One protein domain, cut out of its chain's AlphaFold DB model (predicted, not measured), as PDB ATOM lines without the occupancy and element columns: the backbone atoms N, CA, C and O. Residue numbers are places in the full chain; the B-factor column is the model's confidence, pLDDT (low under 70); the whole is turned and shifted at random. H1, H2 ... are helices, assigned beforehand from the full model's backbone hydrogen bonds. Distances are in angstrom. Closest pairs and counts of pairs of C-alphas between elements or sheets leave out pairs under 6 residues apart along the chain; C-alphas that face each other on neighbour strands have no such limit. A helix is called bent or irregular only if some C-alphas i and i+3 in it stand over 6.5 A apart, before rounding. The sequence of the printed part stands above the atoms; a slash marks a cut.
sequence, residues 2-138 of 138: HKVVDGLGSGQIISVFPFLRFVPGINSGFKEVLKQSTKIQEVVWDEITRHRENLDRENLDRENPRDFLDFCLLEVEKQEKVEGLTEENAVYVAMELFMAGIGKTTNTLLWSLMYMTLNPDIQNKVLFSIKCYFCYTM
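AT A GLANCE: This is residues 2 to 138 of the 138 residues of the protein "cytochrome P450 2U1-like" of Branchiostoma belcheri (UniProt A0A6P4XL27). Two long helices, H3 and H5, cross steeply near the beginning of H5 and open from there as a wide V, with the short H4 folded back beside the first part of H5 and packed on H3 at the crossing. H1 crosses the first part of H3 at the tip of one arm, with the small H2 next to it; at the tip of the other arm H6 turns sharply off H5 and sticks out with residues 127 to 136. The printed part has 137 residues with six named helices, H1 to H6 in chain order, and no named strand; its class is all helix. It is flat, spanning 60 by 49 by 24 A, and only just extended, close to loose, with a radius of gyration of the C-alphas of 21.7 A.

IN THESE COORDINATES: H3, residues 27 to 58, is 46.9 A long and begins with C-alpha 27 at (192.053, 180.180, 231.565). H5, residues 87 to 118, is 46.6 A long; it is neither bent nor irregular, but only just: C-alphas 100 and 103 are 6.4 A apart. H4 is residues 68 to 78, 15.4 A. H1 is residues 2 to 16, 21.9 A, and H2 is residues 18 to 22, 8.5 A. H6, residues 120 to 136, is 24.1 A long and ends with C-alpha 136 at (222.402, 151.172, 193.423).

HOW THE PARTS SIT: H3 and H5 are the hubs, touching three helices each. Residues 41 to 48 of H3 touch residues 91 to 95 of H5, closest at the C-alphas of Val 44 and Met 95, 6.6 A, at a steep tilt of 69 degrees, only just short of about perpendicular, opposite ways. H4 and H5 form a helical hairpin at a shallow tilt of 9 degrees, with the C-alphas of Cys 72 and Ala 90 closest at 6.1 A. H4 touches residues 48 to 55 of H3 at a steep tilt of 66 degrees, the C-alphas of His 51 and Asp 70 closest at 6.4 A. H1 touches residues 27 to 36 of H3, about perpendicular at 74 degrees, the C-alphas of Gly 7 and Gly 29 closest at 4.5 A. H1 and H2 only just touch, only at the corner, with 3 pairs of C-alphas within 8 A, closest Ile 14 and Leu 20 at 5.7 A. H5 and H6 also only just touch, only at the corner, with 3 such pairs, closest Met 116 and Gln 123 at 5.0 A, at a steep tilt of 61 degrees, opposite ways. H3 and H6 are apart. Every O i to N i+4 pair is within hydrogen-bond range in H1, H4 and H6; the counts are 27 of 28 in H3, 26 of 28 in H5 and 0 of 1 in H2, where 2 of 2 O i to N i+3 pairs are.

THE WHOLE: The C-alphas farthest apart, of Phe 19 and Met 138, are 63.7 A apart. The printed part has no cut and no long link. The mean pLDDT of the printed part is 79.8; it is under 70 in residues 2 to 12, 58 to 61, 79 to 82, 84 and 136 to 138.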
ATOM      1  N   HIS A   2     196.825 167.138 219.993       47.22
ATOM      2  CA  HIS A   2     195.445 167.657 220.125       47.22
ATOM      3  C   HIS A   2     195.281 168.698 221.254       47.22
ATOM      4  O   HIS A   2     194.951 169.842 220.989       47.22
ATOM      5  N   LYS A   3     195.697 168.369 222.488       44.56
ATOM      6  CA  LYS A   3     195.651 169.297 223.639       44.56
ATOM      7  C   LYS A   3     196.512 170.563 223.490       44.56
ATOM      8  O   LYS A   3     196.239 171.558 224.149       44.56
ATOM      9  N   VAL A   4     197.564 170.514 222.671       48.84
ATOM     10  CA  VAL A   4     198.458 171.659 222.414       48.84
ATOM     11  C   VAL A   4     197.787 172.620 221.441       48.84
ATOM     12  O   VAL A   4     197.786 173.822 221.670       48.84
ATOM     13  N   VAL A   5     197.158 172.074 220.397       52.34
ATOM     14  CA  VAL A   5     196.385 172.825 219.400       52.34
ATOM     15  C   VAL A   5     195.141 173.453 220.038       52.34
ATOM     16  O   VAL A   5     194.893 174.640 219.839       52.34
ATOM     17  N   ASP A   6     194.425 172.702 220.883       53.97
ATOM     18  CA  ASP A   6     193.274 173.208 221.646       53.97
ATOM     19  C   ASP A   6     193.689 174.333 222.609       53.97
ATOM     20  O   ASP A   6     193.031 175.372 222.716       53.97
ATOM     21  N   GLY A   7     194.825 174.147 223.290       54.09
ATOM     22  CA  GLY A   7     195.418 175.156 224.157       54.09
ATOM     23  C   GLY A   7     195.793 176.422 223.385       54.09
ATOM     24  O   GLY A   7     195.457 177.524 223.826       54.09
ATOM     25  N   LEU A   8     196.431 176.281 222.219       53.22
ATOM     26  CA  LEU A   8     196.846 177.400 221.373       53.22
ATOM     27  C   LEU A   8     195.638 178.252 220.961       53.22
ATOM     28  O   LEU A   8     195.683 179.473 221.097       53.22
ATOM     29  N   GLY A   9     194.528 177.615 220.567       60.22
ATOM     30  CA  GLY A   9     193.272 178.301 220.245       60.22
ATOM     31  C   GLY A   9     192.702 179.108 221.419       60.22
ATOM     32  O   GLY A   9     192.288 180.255 221.243       60.22
ATOM     33  N   SER A  10     192.752 178.559 222.637       58.41
ATOM     34  CA  SER A  10     192.324 179.283 223.846       58.41
ATOM     35  C   SER A  10     193.246 180.460 224.204       58.41
ATOM     36  O   SER A  10     192.770 181.506 224.648       58.41
ATOM     37  N   GLY A  11     194.554 180.334 223.951       61.25
ATOM     38  CA  GLY A  11     195.524 181.412 224.154       61.25
ATOM     39  C   GLY A  11     195.329 182.585 223.190       61.25
ATOM     40  O   GLY A  11     195.420 183.737 223.612       61.25
ATOM     41  N   GLN A  12     194.974 182.308 221.931       66.62
ATOM     42  CA  GLN A  12     194.655 183.345 220.939       66.62
ATOM     43  C   GLN A  12     193.441 184.186 221.365       66.62
ATOM     44  O   GLN A  12     193.460 185.410 221.260       66.62
ATOM     45  N   ILE A  13     192.408 183.555 221.928       77.25
ATOM     46  CA  ILE A  13     191.210 184.261 222.408       77.25
ATOM     47  C   ILE A  13     191.519 185.182 223.597       77.25
ATOM     48  O   ILE A  13     190.991 186.292 223.654       77.25
ATOM     49  N   ILE A  14     192.393 184.773 224.523       79.88
ATOM     50  CA  ILE A  14     192.806 185.628 225.651       79.88
ATOM     51  C   ILE A  14     193.677 186.800 225.175       79.88
ATOM     52  O   ILE A  14     193.596 187.882 225.752       79.88
ATOM     53  N   SER A  15     194.468 186.622 224.113       76.75
ATOM     54  CA  SER A  15     195.233 187.719 223.506       76.75
ATOM     55  C   SER A  15     194.320 188.795 222.904       76.75
ATOM     56  O   SER A  15     194.586 189.982 223.081       76.75
ATOM     57  N   VAL A  16     193.220 188.390 222.258       84.81
ATOM     58  CA  VAL A  16     192.222 189.307 221.675       84.81
ATOM     59  C   VAL A  16     191.316 189.919 222.752       84.81
ATOM     60  O   VAL A  16     190.979 191.100 222.686       84.81
ATOM     61  N   PHE A  17     190.940 189.139 223.771       86.12
ATOM     62  CA  PHE A  17     190.052 189.554 224.859       86.12
ATOM     63  C   PHE A  17     190.690 189.292 226.239       86.12
ATOM     64  O   PHE A  17     190.368 188.299 226.903       86.12
ATOM     65  N   PRO A  18     191.548 190.207 226.737       84.00
ATOM     66  CA  PRO A  18     192.349 189.988 227.948       84.00
ATOM     67  C   PRO A  18     191.547 189.705 229.224       84.00
ATOM     68  O   PRO A  18     192.049 189.057 230.144       84.00
ATOM     69  N   PHE A  19     190.292 190.162 229.303       83.62
ATOM     70  CA  PHE A  19     189.425 189.935 230.464       83.62
ATOM     71  C   PHE A  19     189.022 188.460 230.637       83.62
ATOM     72  O   PHE A  19     188.718 188.038 231.754       83.62
ATOM     73  N   LEU A  20     189.096 187.642 229.577       83.31
ATOM     74  CA  LEU A  20     188.779 186.212 229.634       83.31
ATOM     75  C   LEU A  20     189.768 185.403 230.488       83.31
ATOM     76  O   LEU A  20     189.433 184.304 230.930       83.31
ATOM     77  N   ARG A  21     190.941 185.963 230.827       80.88
ATOM     78  CA  ARG A  21     191.898 185.347 231.767       80.88
ATOM     79  C   ARG A  21     191.318 185.112 233.167       80.88
ATOM     80  O   ARG A  21     191.831 184.281 233.915       80.88
ATOM     81  N   PHE A  22     190.277 185.856 233.537       83.12
ATOM     82  CA  PHE A  22     189.631 185.766 234.846       83.12
ATOM     83  C   PHE A  22     188.438 184.807 234.866       83.12
ATOM     84  O   PHE A  22     187.918 184.510 235.939       83.12
ATOM     85  N   VAL A  23     188.009 184.304 233.704       81.62
ATOM     86  CA  VAL A  23     186.861 183.403 233.610       81.62
ATOM     87  C   VAL A  23     187.304 181.971 233.952       81.62
ATOM     88  O   VAL A  23     188.197 181.425 233.286       81.62
ATOM     89  N   PRO A  24     186.701 181.331 234.974       74.75
ATOM     90  CA  PRO A  24     186.996 179.945 235.317       74.75
ATOM     91  C   PRO A  24     186.685 179.024 234.129       74.75
ATOM     92  O   PRO A  24     185.645 179.157 233.494       74.75
ATOM     93  N   GLY A  25     187.587 178.096 233.809       75.31
ATOM     94  CA  GLY A  25     187.427 177.159 232.687       75.31
ATOM     95  C   GLY A  25     188.000 177.641 231.349       75.31
ATOM     96  O   GLY A  25     188.502 176.812 230.604       75.31
ATOM     97  N   ILE A  26     188.035 178.953 231.077       73.06
ATOM     98  CA  ILE A  26     188.674 179.501 229.860       73.06
ATOM     99  C   ILE A  26     190.193 179.621 230.051       73.06
ATOM    100  O   ILE A  26     190.976 179.302 229.161       73.06
ATOM    101  N   ASN A  27     190.631 180.006 231.252       73.00
ATOM    102  CA  ASN A  27     192.053 180.180 231.565       73.00
ATOM    103  C   ASN A  27     192.826 178.851 231.754       73.00
ATOM    104  O   ASN A  27     194.049 178.852 231.877       73.00
ATOM    105  N   SER A  28     192.147 177.699 231.813       77.31
ATOM    106  CA  SER A  28     192.817 176.400 231.998       77.31
ATOM    107  C   SER A  28     193.662 176.015 230.779       77.31
ATOM    108  O   SER A  28     194.804 175.592 230.947       77.31
ATOM    109  N   GLY A  29     193.143 176.236 229.566       74.12
ATOM    110  CA  GLY A  29     193.864 175.982 228.318       74.12
ATOM    111  C   GLY A  29     195.109 176.855 228.188       74.12
ATOM    112  O   GLY A  29     196.188 176.350 227.889       74.12
ATOM    113  N   PHE A  30     195.002 178.138 228.536       74.69
ATOM    114  CA  PHE A  30     196.138 179.060 228.535       74.69
ATOM    115  C   PHE A  30     197.228 178.678 229.543       74.69
ATOM    116  O   PHE A  30     198.410 178.688 229.202       74.69
ATOM    117  N   LYS A  31     196.852 178.267 230.761       77.62
ATOM    118  CA  LYS A  31     197.813 177.752 231.751       77.62
ATOM    119  C   LYS A  31     198.546 176.503 231.259       77.62
ATOM    120  O   LYS A  31     199.745 176.376 231.492       77.62
ATOM    121  N   GLU A  32     197.848 175.598 230.575       78.00
ATOM    122  CA  GLU A  32     198.472 174.404 229.997       78.00
ATOM    123  C   GLU A  32     199.406 174.735 228.829       78.00
ATOM    124  O   GLU A  32     200.478 174.137 228.741       78.00
ATOM    125  N   VAL A  33     199.064 175.712 227.979       74.56
ATOM    126  CA  VAL A  33     199.988 176.212 226.946       74.56
ATOM    127  C   VAL A  33     201.252 176.762 227.581       74.56
ATOM    128  O   VAL A  33     202.336 176.328 227.211       74.56
ATOM    129  N   LEU A  34     201.129 177.651 228.573       76.88
ATOM    130  CA  LEU A  34     202.290 178.230 229.253       76.88
ATOM    131  C   LEU A  34     203.207 177.146 229.830       76.88
ATOM    132  O   LEU A  34     204.410 177.169 229.594       76.88
ATOM    133  N   LYS A  35     202.631 176.153 230.516       81.00
ATOM    134  CA  LYS A  35     203.383 175.030 231.089       81.00
ATOM    135  C   LYS A  35     204.114 174.202 230.029       81.00
ATOM    136  O   LYS A  35     205.206 173.702 230.287       81.00
ATOM    137  N   GLN A  36     203.507 174.001 228.862       76.00
ATOM    138  CA  GLN A  36     204.141 173.269 227.765       76.00
ATOM    139  C   GLN A  36     205.239 174.089 227.094       76.00
ATOM    140  O   GLN A  36     206.297 173.537 226.807       76.00
ATOM    141  N   SER A  37     205.024 175.393 226.911       73.94
ATOM    142  CA  SER A  37     206.044 176.301 226.388       73.94
ATOM    143  C   SER A  37     207.295 176.303 227.263       73.94
ATOM    144  O   SER A  37     208.390 176.225 226.718       73.94
ATOM    145  N   THR A  38     207.156 176.279 228.595       79.88
ATOM    146  CA  THR A  38     208.308 176.191 229.513       79.88
ATOM    147  C   THR A  38     209.137 174.927 229.283       79.88
ATOM    148  O   THR A  38     210.353 175.006 229.196       79.88
ATOM    149  N   LYS A  39     208.500 173.765 229.089       81.88
ATOM    150  CA  LYS A  39     209.225 172.512 228.810       81.88
ATOM    151  C   LYS A  39     209.982 172.543 227.485       81.88
ATOM    152  O   LYS A  39     211.058 171.973 227.375       81.88
ATOM    153  N   ILE A  40     209.394 173.163 226.461       77.19
ATOM    154  CA  ILE A  40     210.057 173.316 225.159       77.19
ATOM    155  C   ILE A  40     211.255 174.258 225.306       77.19
ATOM    156  O   ILE A  40     212.322 173.955 224.783       77.19
ATOM    157  N   GLN A  41     211.096 175.356 226.053       77.00
ATOM    158  CA  GLN A  41     212.193 176.274 226.358       77.00
ATOM    159  C   GLN A  41     213.343 175.572 227.089       77.00
ATOM    160  O   GLN A  41     214.485 175.767 226.699       77.00
ATOM    161  N   GLU A  42     213.053 174.722 228.078       84.06
ATOM    162  CA  GLU A  42     214.072 173.941 228.797       84.06
ATOM    163  C   GLU A  42     214.883 173.044 227.849       84.06
ATOM    164  O   GLU A  42     216.107 173.090 227.861       84.06
ATOM    165  N   VAL A  43     214.217 172.288 226.967       84.00
ATOM    166  CA  VAL A  43     214.903 171.407 226.003       84.00
ATOM    167  C   VAL A  43     215.789 172.197 225.038       84.00
ATOM    168  O   VAL A  43     216.900 171.774 224.731       84.00
ATOM    169  N   VAL A  44     215.305 173.342 224.551       81.81
ATOM    170  CA  VAL A  44     216.083 174.200 223.647       81.81
ATOM    171  C   VAL A  44     217.284 174.808 224.372       81.81
ATOM    172  O   VAL A  44     218.372 174.869 223.806       81.81
ATOM    173  N   TRP A  45     217.112 175.219 225.628       83.56
ATOM    174  CA  TRP A  45     218.183 175.809 226.425       83.56
ATOM    175  C   TRP A  45     219.297 174.809 226.755       83.56
ATOM    176  O   TRP A  45     220.480 175.137 226.631       83.56
ATOM    177  N   ASP A  46     218.934 173.574 227.107       88.25
ATOM    178  CA  ASP A  46     219.890 172.482 227.321       88.25
ATOM    179  C   ASP A  46     220.703 172.199 226.049       88.25
ATOM    180  O   ASP A  46     221.922 172.022 226.104       88.25
ATOM    181  N   GLU A  47     220.048 172.205 224.887       87.00
ATOM    182  CA  GLU A  47     220.716 171.956 223.611       87.00
ATOM    183  C   GLU A  47     221.714 173.065 223.260       87.00
ATOM    184  O   GLU A  47     222.837 172.784 222.846       87.00
ATOM    185  N   ILE A  48     221.349 174.325 223.479       83.50
ATOM    186  CA  ILE A  48     222.235 175.471 223.230       83.50
ATOM    187  C   ILE A  48     223.423 175.462 224.189       83.50
ATOM    188  O   ILE A  48     224.561 175.667 223.767       83.50
ATOM    189  N   THR A  49     223.179 175.143 225.462       86.62
ATOM    190  CA  THR A  49     224.242 174.976 226.460       86.62
ATOM    191  C   THR A  49     225.233 173.901 226.013       86.62
ATOM    192  O   THR A  49     226.444 174.110 226.068       86.62
ATOM    193  N   ARG A  50     224.736 172.780 225.476       87.88
ATOM    194  CA  ARG A  50     225.579 171.711 224.929       87.88
ATOM    195  C   ARG A  50     226.412 172.168 223.728       87.88
ATOM    196  O   ARG A  50     227.591 171.826 223.659       87.88
ATOM    197  N   HIS A  51     225.836 172.935 222.800       87.06
ATOM    198  CA  HIS A  51     226.587 173.493 221.664       87.06
ATOM    199  C   HIS A  51     227.717 174.406 222.148       87.06
ATOM    200  O   HIS A  51     228.857 174.257 221.710       87.06
ATOM    201  N   ARG A  52     227.438 175.266 223.135       80.88
ATOM    202  CA  ARG A  52     228.443 176.142 223.745       80.88
ATOM    203  C   ARG A  52     229.591 175.363 224.383       80.88
ATOM    204  O   ARG A  52     230.753 175.634 224.100       80.88
ATOM    205  N   GLU A  53     229.280 174.358 225.198       85.81
ATOM    206  CA  GLU A  53     230.313 173.524 225.817       85.81
ATOM    207  C   GLU A  53     231.173 172.787 224.782       85.81
ATOM    208  O   GLU A  53     232.366 172.585 225.008       85.81
ATOM    209  N   ASN A  54     230.591 172.375 223.656       83.69
ATOM    210  CA  ASN A  54     231.334 171.721 222.581       83.69
ATOM    211  C   ASN A  54     232.255 172.704 221.846       83.69
ATOM    212  O   ASN A  54     233.389 172.340 221.535       83.69
ATOM    213  N   LEU A  55     231.805 173.942 221.615       79.12
ATOM    214  CA  LEU A  55     232.634 175.010 221.044       79.12
ATOM    215  C   LEU A  55     233.859 175.299 221.926       79.12
ATOM    216  O   LEU A  55     234.976 175.389 221.413       79.12
ATOM    217  N   ASP A  56     233.662 175.362 223.247       75.00
ATOM    218  CA  ASP A  56     234.732 175.628 224.215       75.00
ATOM    219  C   ASP A  56     235.712 174.446 224.362       75.00
ATOM    220  O   ASP A  56     236.918 174.649 224.519       75.00
ATOM    221  N   ARG A  57     235.218 173.197 224.324       70.50
ATOM    222  CA  ARG A  57     236.040 171.987 224.534       70.50
ATOM    223  C   ARG A  57     236.816 171.537 223.305       70.50
ATOM    224  O   ARG A  57     237.953 171.091 223.448       70.50
ATOM    225  N   GLU A  58     236.197 171.558 222.127       62.59
ATOM    226  CA  GLU A  58     236.760 170.891 220.945       62.59
ATOM    227  C   GLU A  58     237.743 171.766 220.162       62.59
ATOM    228  O   GLU A  58     238.340 171.282 219.204       62.59
ATOM    229  N   ASN A  59     237.959 173.024 220.575       61.28
ATOM    230  CA  ASN A  59     238.708 174.000 219.778       61.28
ATOM    231  C   ASN A  59     238.158 174.006 218.337       61.28
ATOM    232  O   ASN A  59     238.905 173.887 217.364       61.28
ATOM    233  N   LEU A  60     236.818 174.016 218.251       65.06
ATOM    234  CA  LEU A  60     236.062 173.804 217.024       65.06
ATOM    235  C   LEU A  60     236.557 174.775 215.949       65.06
ATOM    236  O   LEU A  60     236.871 175.930 216.254       65.06
ATOM    237  N   ASP A  61     236.620 174.308 214.703       68.12
ATOM    238  CA  ASP A  61     237.007 175.142 213.572       68.12
ATOM    239  C   ASP A  61     236.026 176.318 213.446       68.12
ATOM    240  O   ASP A  61     234.906 176.176 212.951       68.12
ATOM    241  N   ARG A  62     236.440 177.488 213.946       75.38
ATOM    242  CA  ARG A  62     235.634 178.717 213.959       75.38
ATOM    243  C   ARG A  62     235.327 179.228 212.547       75.38
ATOM    244  O   ARG A  62     234.500 180.132 212.397       75.38
ATOM    245  N   GLU A  63     235.980 178.674 211.525       78.31
ATOM    246  CA  GLU A  63     235.712 178.952 210.115       78.31
ATOM    247  C   GLU A  63     234.668 177.999 209.511       78.31
ATOM    248  O   GLU A  63     234.143 178.280 208.434       78.31
ATOM    249  N   ASN A  64     234.305 176.913 210.208       82.31
ATOM    250  CA  ASN A  64     233.394 175.889 209.704       82.31
ATOM    251  C   ASN A  64     232.390 175.390 210.773       82.31
ATOM    252  O   ASN A  64     232.543 174.283 211.303       82.31
ATOM    253  N   PRO A  65     231.341 176.177 211.094       85.38
ATOM    254  CA  PRO A  65     230.285 175.757 212.015       85.38
ATOM    255  C   PRO A  65     229.524 174.533 211.488       85.38
ATOM    256  O   PRO A  65     229.220 174.440 210.298       85.38
ATOM    257  N   ARG A  66     229.177 173.597 212.380       85.56
ATOM    258  CA  ARG A  66     228.515 172.331 212.005       85.56
ATOM    259  C   ARG A  66     227.035 172.503 211.693       85.56
ATOM    260  O   ARG A  66     226.479 171.760 210.884       85.56
ATOM    261  N   ASP A  67     226.402 173.464 212.353       87.12
ATOM    262  CA  ASP A  67     224.983 173.748 212.229       87.12
ATOM    263  C   ASP A  67     224.665 175.224 212.509       87.12
ATOM    264  O   ASP A  67     225.540 176.070 212.711       87.12
ATOM    265  N   PHE A  68     223.369 175.532 212.468       85.94
ATOM    266  CA  PHE A  68     222.835 176.871 212.676       85.94
ATOM    267  C   PHE A  68     223.143 177.436 214.072       85.94
ATOM    268  O   PHE A  68     223.383 178.635 214.189       85.94
ATOM    269  N   LEU A  69     223.144 176.602 215.119       86.06
ATOM    270  CA  LEU A  69     223.397 177.055 216.486       86.06
ATOM    271  C   LEU A  69     224.873 177.399 216.675       86.06
ATOM    272  O   LEU A  69     225.171 178.477 217.187       86.06
ATOM    273  N   ASP A  70     225.776 176.543 216.189       85.88
ATOM    274  CA  ASP A  70     227.217 176.821 216.180       85.88
ATOM    275  C   ASP A  70     227.510 178.130 215.418       85.88
ATOM    276  O   ASP A  70     228.250 178.985 215.907       85.88
ATOM    277  N   PHE A  71     226.878 178.334 214.254       86.06
ATOM    278  CA  PHE A  71     227.011 179.573 213.479       86.06
ATOM    279  C   PHE A  71     226.554 180.803 214.275       86.06
ATOM    280  O   PHE A  71     227.295 181.780 214.371       86.06
ATOM    281  N   CYS A  72     225.358 180.764 214.870       84.31
ATOM    282  CA  CYS A  72     224.839 181.892 215.637       84.31
ATOM    283  C   CYS A  72     225.695 182.214 216.868       84.31
ATOM    284  O   CYS A  72     225.924 183.389 217.143       84.31
ATOM    285  N   LEU A  73     226.176 181.202 217.596       84.19
ATOM    286  CA  LEU A  73     227.028 181.404 218.770       84.19
ATOM    287  C   LEU A  73     228.373 182.041 218.393       84.19
ATOM    288  O   LEU A  73     228.815 182.974 219.064       84.19
ATOM    289  N   LEU A  74     228.990 181.601 217.291       84.25
ATOM    290  CA  LEU A  74     230.226 182.201 216.777       84.25
ATOM    291  C   LEU A  74     230.019 183.646 216.306       84.25
ATOM    292  O   LEU A  74     230.886 184.491 216.520       84.25
ATOM    293  N   GLU A  75     228.885 183.945 215.678       83.00
ATOM    294  CA  GLU A  75     228.576 185.298 215.209       83.00
ATOM    295  C   GLU A  75     228.345 186.271 216.380       83.00
ATOM    296  O   GLU A  75     228.825 187.406 216.357       83.00
ATOM    297  N   VAL A  76     227.689 185.802 217.449       81.75
ATOM    298  CA  VAL A  76     227.537 186.557 218.704       81.75
ATOM    299  C   VAL A  76     228.899 186.812 219.367       81.75
ATOM    300  O   VAL A  76     229.140 187.919 219.852       81.75
ATOM    301  N   GLU A  77     229.816 185.835 219.353       79.94
ATOM    302  CA  GLU A  77     231.181 185.979 219.896       79.94
ATOM    303  C   GLU A  77     232.013 187.009 219.111       79.94
ATOM    304  O   GLU A  77     232.737 187.809 219.710       79.94
ATOM    305  N   LYS A  78     231.884 187.038 217.778       78.00
ATOM    306  CA  LYS A  78     232.625 187.961 216.898       78.00
ATOM    307  C   LYS A  78     232.231 189.433 217.073       78.00
ATOM    308  O   LYS A  78     232.996 190.302 216.661       78.00
ATOM    309  N   GLN A  79     231.073 189.728 217.677       66.06
ATOM    310  CA  GLN A  79     230.521 191.087 217.841       66.06
ATOM    311  C   GLN A  79     230.464 191.911 216.534       66.06
ATOM    312  O   GLN A  79     230.394 193.146 216.562       66.06
ATOM    313  N   GLU A  80     230.486 191.267 215.363       59.22
ATOM    314  CA  GLU A  80     230.462 191.969 214.084       59.22
ATOM    315  C   GLU A  80     229.033 192.418 213.744       59.22
ATOM    316  O   GLU A  80     228.200 191.643 213.307       59.22
ATOM    317  N   LYS A  81     228.766 193.719 213.926       56.78
ATOM    318  CA  LYS A  81     227.859 194.591 213.138       56.78
ATOM    319  C   LYS A  81     226.403 194.172 212.856       56.78
ATOM    320  O   LYS A  81     225.717 194.939 212.179       56.78
ATOM    321  N   VAL A  82     225.883 193.057 213.355       64.31
ATOM    322  CA  VAL A  82     224.455 192.738 213.220       64.31
ATOM    323  C   VAL A  82     223.713 193.299 214.430       64.31
ATOM    324  O   VAL A  82     223.629 192.670 215.484       64.31
ATOM    325  N   GLU A  83     223.181 194.518 214.291       70.94
ATOM    326  CA  GLU A  83     222.288 195.098 215.298       70.94
ATOM    327  C   GLU A  83     221.143 194.123 215.612       70.94
ATOM    328  O   GLU A  83     220.385 193.717 214.731       70.94
ATOM    329  N   GLY A  84     221.021 193.744 216.886       69.56
ATOM    330  CA  GLY A  84     219.968 192.852 217.367       69.56
ATOM    331  C   GLY A  84     220.313 191.362 217.370       69.56
ATOM    332  O   GLY A  84     219.489 190.581 217.844       69.56
ATOM    333  N   LEU A  85     221.500 190.940 216.924       75.19
ATOM    334  CA  LEU A  85     221.948 189.556 217.099       75.19
ATOM    335  C   LEU A  85     222.596 189.380 218.481       75.19
ATOM    336  O   LEU A  85     223.798 189.556 218.650       75.19
ATOM    337  N   THR A  86     221.771 189.068 219.479       80.69
ATOM    338  CA  THR A  86     222.226 188.636 220.809       80.69
ATOM    339  C   THR A  86     222.095 187.123 220.946       80.69
ATOM    340  O   THR A  86     221.376 186.483 220.173       80.69
ATOM    341  N   GLU A  87     222.755 186.549 221.950       75.06
ATOM    342  CA  GLU A  87     222.622 185.128 222.286       75.06
ATOM    343  C   GLU A  87     221.151 184.755 222.525       75.06
ATOM    344  O   GLU A  87     220.653 183.773 221.977       75.06
ATOM    345  N   GLU A  88     220.407 185.595 223.247       77.06
ATOM    346  CA  GLU A  88     218.985 185.376 223.525       77.06
ATOM    347  C   GLU A  88     218.132 185.402 222.253       77.06
ATOM    348  O   GLU A  88     217.203 184.606 222.107       77.06
ATOM    349  N   ASN A  89     218.451 186.286 221.307       80.69
ATOM    350  CA  ASN A  89     217.734 186.347 220.038       80.69
ATOM    351  C   ASN A  89     218.086 185.163 219.130       80.69
ATOM    352  O   ASN A  89     217.199 184.642 218.456       80.69
ATOM    353  N   ALA A  90     219.331 184.679 219.149       78.44
ATOM    354  CA  ALA A  90     219.719 183.449 218.460       78.44
ATOM    355  C   ALA A  90     218.973 182.223 219.015       78.44
ATOM    356  O   ALA A  90     218.409 181.441 218.245       78.44
ATOM    357  N   VAL A  91     218.887 182.107 220.346       74.06
ATOM    358  CA  VAL A  91     218.080 181.090 221.042       74.06
ATOM    359  C   VAL A  91     216.623 181.161 220.589       74.06
ATOM    360  O   VAL A  91     216.018 180.145 220.242       74.06
ATOM    361  N   TYR A  92     216.057 182.369 220.570       79.25
ATOM    362  CA  TYR A  92     214.667 182.581 220.191       79.25
ATOM    363  C   TYR A  92     214.402 182.193 218.731       79.25
ATOM    364  O   TYR A  92     213.437 181.485 218.448       79.25
ATOM    365  N   VAL A  93     215.282 182.576 217.801       83.50
ATOM    366  CA  VAL A  93     215.158 182.211 216.381       83.50
ATOM    367  C   VAL A  93     215.279 180.700 216.180       83.50
ATOM    368  O   VAL A  93     214.492 180.124 215.427       83.50
ATOM    369  N   ALA A  94     216.209 180.037 216.870       80.88
ATOM    370  CA  ALA A  94     216.336 178.582 216.812       80.88
ATOM    371  C   ALA A  94     215.077 177.876 217.343       80.88
ATOM    372  O   ALA A  94     214.581 176.930 216.722       80.88
ATOM    373  N   MET A  95     214.517 178.374 218.450       78.12
ATOM    374  CA  MET A  95     213.262 177.878 219.016       78.12
ATOM    375  C   MET A  95     212.094 178.049 218.036       78.12
ATOM    376  O   MET A  95     211.351 177.095 217.794       78.12
ATOM    377  N   GLU A  96     211.939 179.236 217.447       81.94
ATOM    378  CA  GLU A  96     210.892 179.529 216.465       81.94
ATOM    379  C   GLU A  96     211.028 178.643 215.223       81.94
ATOM    380  O   GLU A  96     210.040 178.056 214.778       81.94
ATOM    381  N   LEU A  97     212.245 178.466 214.695       84.75
ATOM    382  CA  LEU A  97     212.503 177.600 213.544       84.75
ATOM    383  C   LEU A  97     212.110 176.146 213.838       84.75
ATOM    384  O   LEU A  97     211.415 175.509 213.036       84.75
ATOM    385  N   PHE A  98     212.502 175.631 215.006       80.94
ATOM    386  CA  PHE A  98     212.173 174.274 215.427       80.94
ATOM    387  C   PHE A  98     210.662 174.084 215.606       80.94
ATOM    388  O   PHE A  98     210.083 173.152 215.041       80.94
ATOM    389  N   MET A  99     209.994 174.990 216.329       77.31
ATOM    390  CA  MET A  99     208.547 174.918 216.557       77.31
ATOM    391  C   MET A  99     207.744 175.075 215.260       77.31
ATOM    392  O   MET A  99     206.785 174.330 215.027       77.31
ATOM    393  N   ALA A 100     208.148 175.998 214.382       84.44
ATOM    394  CA  ALA A 100     207.502 176.215 213.092       84.44
ATOM    395  C   ALA A 100     207.649 175.009 212.153       84.44
ATOM    396  O   ALA A 100     206.757 174.765 211.330       84.44
ATOM    397  N   GLY A 101     208.761 174.273 212.251       83.00
ATOM    398  CA  GLY A 101     209.044 173.087 211.448       83.00
ATOM    399  C   GLY A 101     208.339 171.836 211.964       83.00
ATOM    400  O   GLY A 101     207.622 171.181 211.203       83.00
ATOM    401  N   ILE A 102     208.496 171.525 213.255       84.31
ATOM    402  CA  ILE A 102     208.108 170.227 213.826       84.31
ATOM    403  C   ILE A 102     206.618 169.929 213.666       84.31
ATOM    404  O   ILE A 102     206.251 168.802 213.338       84.31
ATOM    405  N   GLY A 103     205.740 170.922 213.833       80.56
ATOM    406  CA  GLY A 103     204.300 170.709 213.674       80.56
ATOM    407  C   GLY A 103     203.917 170.380 212.229       80.56
ATOM    408  O   GLY A 103     203.113 169.479 211.986       80.56
ATOM    409  N   LYS A 104     204.533 171.072 211.264       86.00
ATOM    410  CA  LYS A 104     204.239 170.908 209.835       86.00
ATOM    411  C   LYS A 104     204.769 169.578 209.320       86.00
ATOM    412  O   LYS A 104     204.009 168.820 208.726       86.00
ATOM    413  N   THR A 105     206.039 169.268 209.575       90.56
ATOM    414  CA  THR A 105     206.665 168.024 209.104       90.56
ATOM    415  C   THR A 105     206.024 166.801 209.747       90.56
ATOM    416  O   THR A 105     205.693 165.861 209.031       90.56
ATOM    417  N   THR A 106     205.742 166.837 211.055       90.38
ATOM    418  CA  THR A 106     205.032 165.746 211.744       90.38
ATOM    419  C   THR A 106     203.658 165.503 211.132       90.38
ATOM    420  O   THR A 106     203.305 164.360 210.853       90.38
ATOM    421  N   ASN A 107     202.884 166.564 210.879       88.88
ATOM    422  CA  ASN A 107     201.564 166.427 210.275       88.88
ATOM    423  C   ASN A 107     201.652 165.897 208.836       88.88
ATOM    424  O   ASN A 107     200.920 164.980 208.476       88.88
ATOM    425  N   THR A 108     202.580 166.412 208.027       94.62
ATOM    426  CA  THR A 108     202.811 165.914 206.666       94.62
ATOM    427  C   THR A 108     203.187 164.435 206.669       94.62
ATOM    428  O   THR A 108     202.606 163.668 205.902       94.62
ATOM    429  N   LEU A 109     204.104 164.008 207.543       94.88
ATOM    430  CA  LEU A 109     204.501 162.604 207.689       94.88
ATOM    431  C   LEU A 109     203.333 161.728 208.147       94.88
ATOM    432  O   LEU A 109     203.129 160.648 207.602       94.88
ATOM    433  N   LEU A 110     202.529 162.203 209.099       95.56
ATOM    434  CA  LEU A 110     201.342 161.491 209.563       95.56
ATOM    435  C   LEU A 110     200.356 161.244 208.415       95.56
ATOM    436  O   LEU A 110     199.941 160.108 208.198       95.56
ATOM    437  N   TRP A 111     200.010 162.289 207.659       96.25
ATOM    438  CA  TRP A 111     199.081 162.176 206.534       96.25
ATOM    439  C   TRP A 111     199.635 161.321 205.403       96.25
ATOM    440  O   TRP A 111     198.904 160.513 204.837       96.25
ATOM    441  N   SER A 112     200.921 161.457 205.083       96.00
ATOM    442  CA  SER A 112     201.548 160.644 204.038       96.00
ATOM    443  C   SER A 112     201.632 159.167 204.432       96.00
ATOM    444  O   SER A 112     201.304 158.311 203.613       96.00
ATOM    445  N   LEU A 113     201.965 158.847 205.687       95.88
ATOM    446  CA  LEU A 113     201.909 157.476 206.205       95.88
ATOM    447  C   LEU A 113     200.481 156.922 206.188       95.88
ATOM    448  O   LEU A 113     200.263 155.828 205.678       95.88
ATOM    449  N   MET A 114     199.503 157.683 206.687       96.75
ATOM    450  CA  MET A 114     198.088 157.296 206.668       96.75
ATOM    451  C   MET A 114     197.576 157.063 205.242       96.75
ATOM    452  O   MET A 114     196.819 156.134 204.986       96.75
ATOM    453  N   TYR A 115     197.999 157.889 204.291       97.00
ATOM    454  CA  TYR A 115     197.636 157.713 202.894       97.00
ATOM    455  C   TYR A 115     198.246 156.433 202.310       97.00
ATOM    456  O   TYR A 115     197.559 155.696 201.604       97.00
ATOM    457  N   MET A 116     199.502 156.118 202.641       97.25
ATOM    458  CA  MET A 116     200.146 154.878 202.198       97.25
ATOM    459  C   MET A 116     199.481 153.625 202.780       97.25
ATOM    460  O   MET A 116     199.303 152.662 202.041       97.25
ATOM    461  N   THR A 117     199.055 153.629 204.049       96.50
ATOM    462  CA  THR A 117     198.372 152.458 204.641       96.50
ATOM    463  C   THR A 117     197.028 152.157 203.979       96.50
ATOM    464  O   THR A 117     196.594 151.006 203.972       96.50
ATOM    465  N   LEU A 118     196.380 153.170 203.398       97.38
ATOM    466  CA  LEU A 118     195.130 153.029 202.650       97.38
ATOM    467  C   LEU A 118     195.340 152.679 201.167       97.38
ATOM    468  O   LEU A 118     194.386 152.270 200.511       97.38
ATOM    469  N   ASN A 119     196.564 152.807 200.640       97.06
ATOM    470  CA  ASN A 119     196.898 152.566 199.232       97.06
ATOM    471  C   ASN A 119     198.144 151.659 199.114       97.06
ATOM    472  O   ASN A 119     199.259 152.150 198.883       97.06
ATOM    473  N   PRO A 120     197.991 150.327 199.275       96.25
ATOM    474  CA  PRO A 120     199.115 149.385 199.313       96.25
ATOM    475  C   PRO A 120     199.981 149.379 198.046       96.25
ATOM    476  O   PRO A 120     201.180 149.113 198.101       96.25
ATOM    477  N   ASP A 121     199.401 149.671 196.888       97.25
ATOM    478  CA  ASP A 121     200.108 149.803 195.614       97.25
ATOM    479  C   ASP A 121     201.082 150.994 195.616       97.25
ATOM    480  O   ASP A 121     202.219 150.866 195.154       97.25
ATOM    481  N   ILE A 122     200.679 152.127 196.199       95.69
ATOM    482  CA  ILE A 122     201.539 153.304 196.383       95.69
ATOM    483  C   ILE A 122     202.636 152.992 197.403       95.69
ATOM    484  O   ILE A 122     203.812 153.249 197.135       95.69
ATOM    485  N   GLN A 123     202.283 152.369 198.529       96.38
ATOM    486  CA  GLN A 123     203.250 151.953 199.548       96.38
ATOM    487  C   GLN A 123     204.335 151.028 198.967       96.38
ATOM    488  O   GLN A 123     205.525 151.224 199.227       96.38
ATOM    489  N   ASN A 124     203.950 150.060 198.128       96.00
ATOM    490  CA  ASN A 124     204.885 149.151 197.464       96.00
ATOM    491  C   ASN A 124     205.823 149.875 196.488       96.00
ATOM    492  O   ASN A 124     207.015 149.571 196.457       96.00
ATOM    493  N   LYS A 125     205.325 150.858 195.725       95.50
ATOM    494  CA  LYS A 125     206.156 151.669 194.815       95.50
ATOM    495  C   LYS A 125     207.198 152.495 195.568       95.50
ATOM    496  O   LYS A 125     208.358 152.534 195.151       95.50
ATOM    497  N   VAL A 126     206.808 153.122 196.680       94.31
ATOM    498  CA  VAL A 126     207.725 153.895 197.532       94.31
ATOM    499  C   VAL A 126     208.809 152.983 198.104       94.31
ATOM    500  O   VAL A 126     209.996 153.272 197.959       94.31
ATOM    501  N   LEU A 127     208.425 151.837 198.676       93.75
ATOM    502  CA  LEU A 127     209.375 150.884 199.248       93.75
ATOM    503  C   LEU A 127     210.325 150.297 198.196       93.75
ATOM    504  O   LEU A 127     211.519 150.161 198.459       93.75
ATOM    505  N   PHE A 128     209.813 149.955 197.012       95.56
ATOM    506  CA  PHE A 128     210.633 149.477 195.900       95.56
ATOM    507  C   PHE A 128     211.661 150.528 195.477       95.56
ATOM    508  O   PHE A 128     212.841 150.210 195.372       95.56
ATOM    509  N   SER A 129     211.234 151.784 195.318       91.69
ATOM    510  CA  SER A 129     212.126 152.889 194.950       91.69
ATOM    511  C   SER A 129     213.246 153.057 195.975       91.69
ATOM    512  O   SER A 129     214.414 153.081 195.597       91.69
ATOM    513  N   ILE A 130     212.911 153.080 197.270       92.12
ATOM    514  CA  ILE A 130     213.897 153.164 198.357       92.12
ATOM    515  C   ILE A 130     214.894 152.001 198.268       92.12
ATOM    516  O   ILE A 130     216.101 152.227 198.260       92.12
ATOM    517  N   LYS A 131     214.410 150.759 198.139       91.75
ATOM    518  CA  LYS A 131     215.276 149.576 198.012       91.75
ATOM    519  C   LYS A 131     216.197 149.652 196.795       91.75
ATOM    520  O   LYS A 131     217.370 149.322 196.918       91.75
ATOM    521  N   CYS A 132     215.692 150.094 195.643       87.19
ATOM    522  CA  CYS A 132     216.502 150.271 194.442       87.19
ATOM    523  C   CYS A 132     217.589 151.327 194.636       87.19
ATOM    524  O   CYS A 132     218.726 151.047 194.283       87.19
ATOM    525  N   TYR A 133     217.278 152.482 195.234       85.50
ATOM    526  CA  TYR A 133     218.288 153.500 195.545       85.50
ATOM    527  C   TYR A 133     219.414 152.927 196.416       85.50
ATOM    528  O   TYR A 133     220.582 153.028 196.052       85.50
ATOM    529  N   PHE A 134     219.082 152.246 197.515       83.44
ATOM    530  CA  PHE A 134     220.093 151.637 198.389       83.44
ATOM    531  C   PHE A 134     220.894 150.511 197.714       83.44
ATOM    532  O   PHE A 134     222.080 150.381 197.986       83.44
ATOM    533  N   CYS A 135     220.284 149.738 196.811       74.38
ATOM    534  CA  CYS A 135     220.975 148.698 196.038       74.38
ATOM    535  C   CYS A 135     221.873 149.274 194.925       74.38
ATOM    536  O   CYS A 135     222.777 148.598 194.462       74.38
ATOM    537  N   TYR A 136     221.614 150.505 194.468       56.84
ATOM    538  CA  TYR A 136     222.402 151.172 193.423       56.84
ATOM    539  C   TYR A 136     223.593 151.968 193.975       56.84
ATOM    540  O   TYR A 136     224.468 152.370 193.215       56.84
ATOM    541  N   THR A 137     223.605 152.243 195.284       60.25
ATOM    542  CA  THR A 137     224.640 153.063 195.942       60.25
ATOM    543  C   THR A 137     225.649 152.216 196.736       60.25
ATOM    544  O   THR A 137     226.570 152.774 197.329       60.25
ATOM    545  N   MET A 138     225.474 150.889 196.759       50.38
ATOM    546  CA  MET A 138     226.356 149.897 197.390       50.38
ATOM    547  C   MET A 138     226.876 148.931 196.325       50.38
ATOM    548  O   MET A 138     228.066 148.560 196.412       50.38
TER     549      MET A 138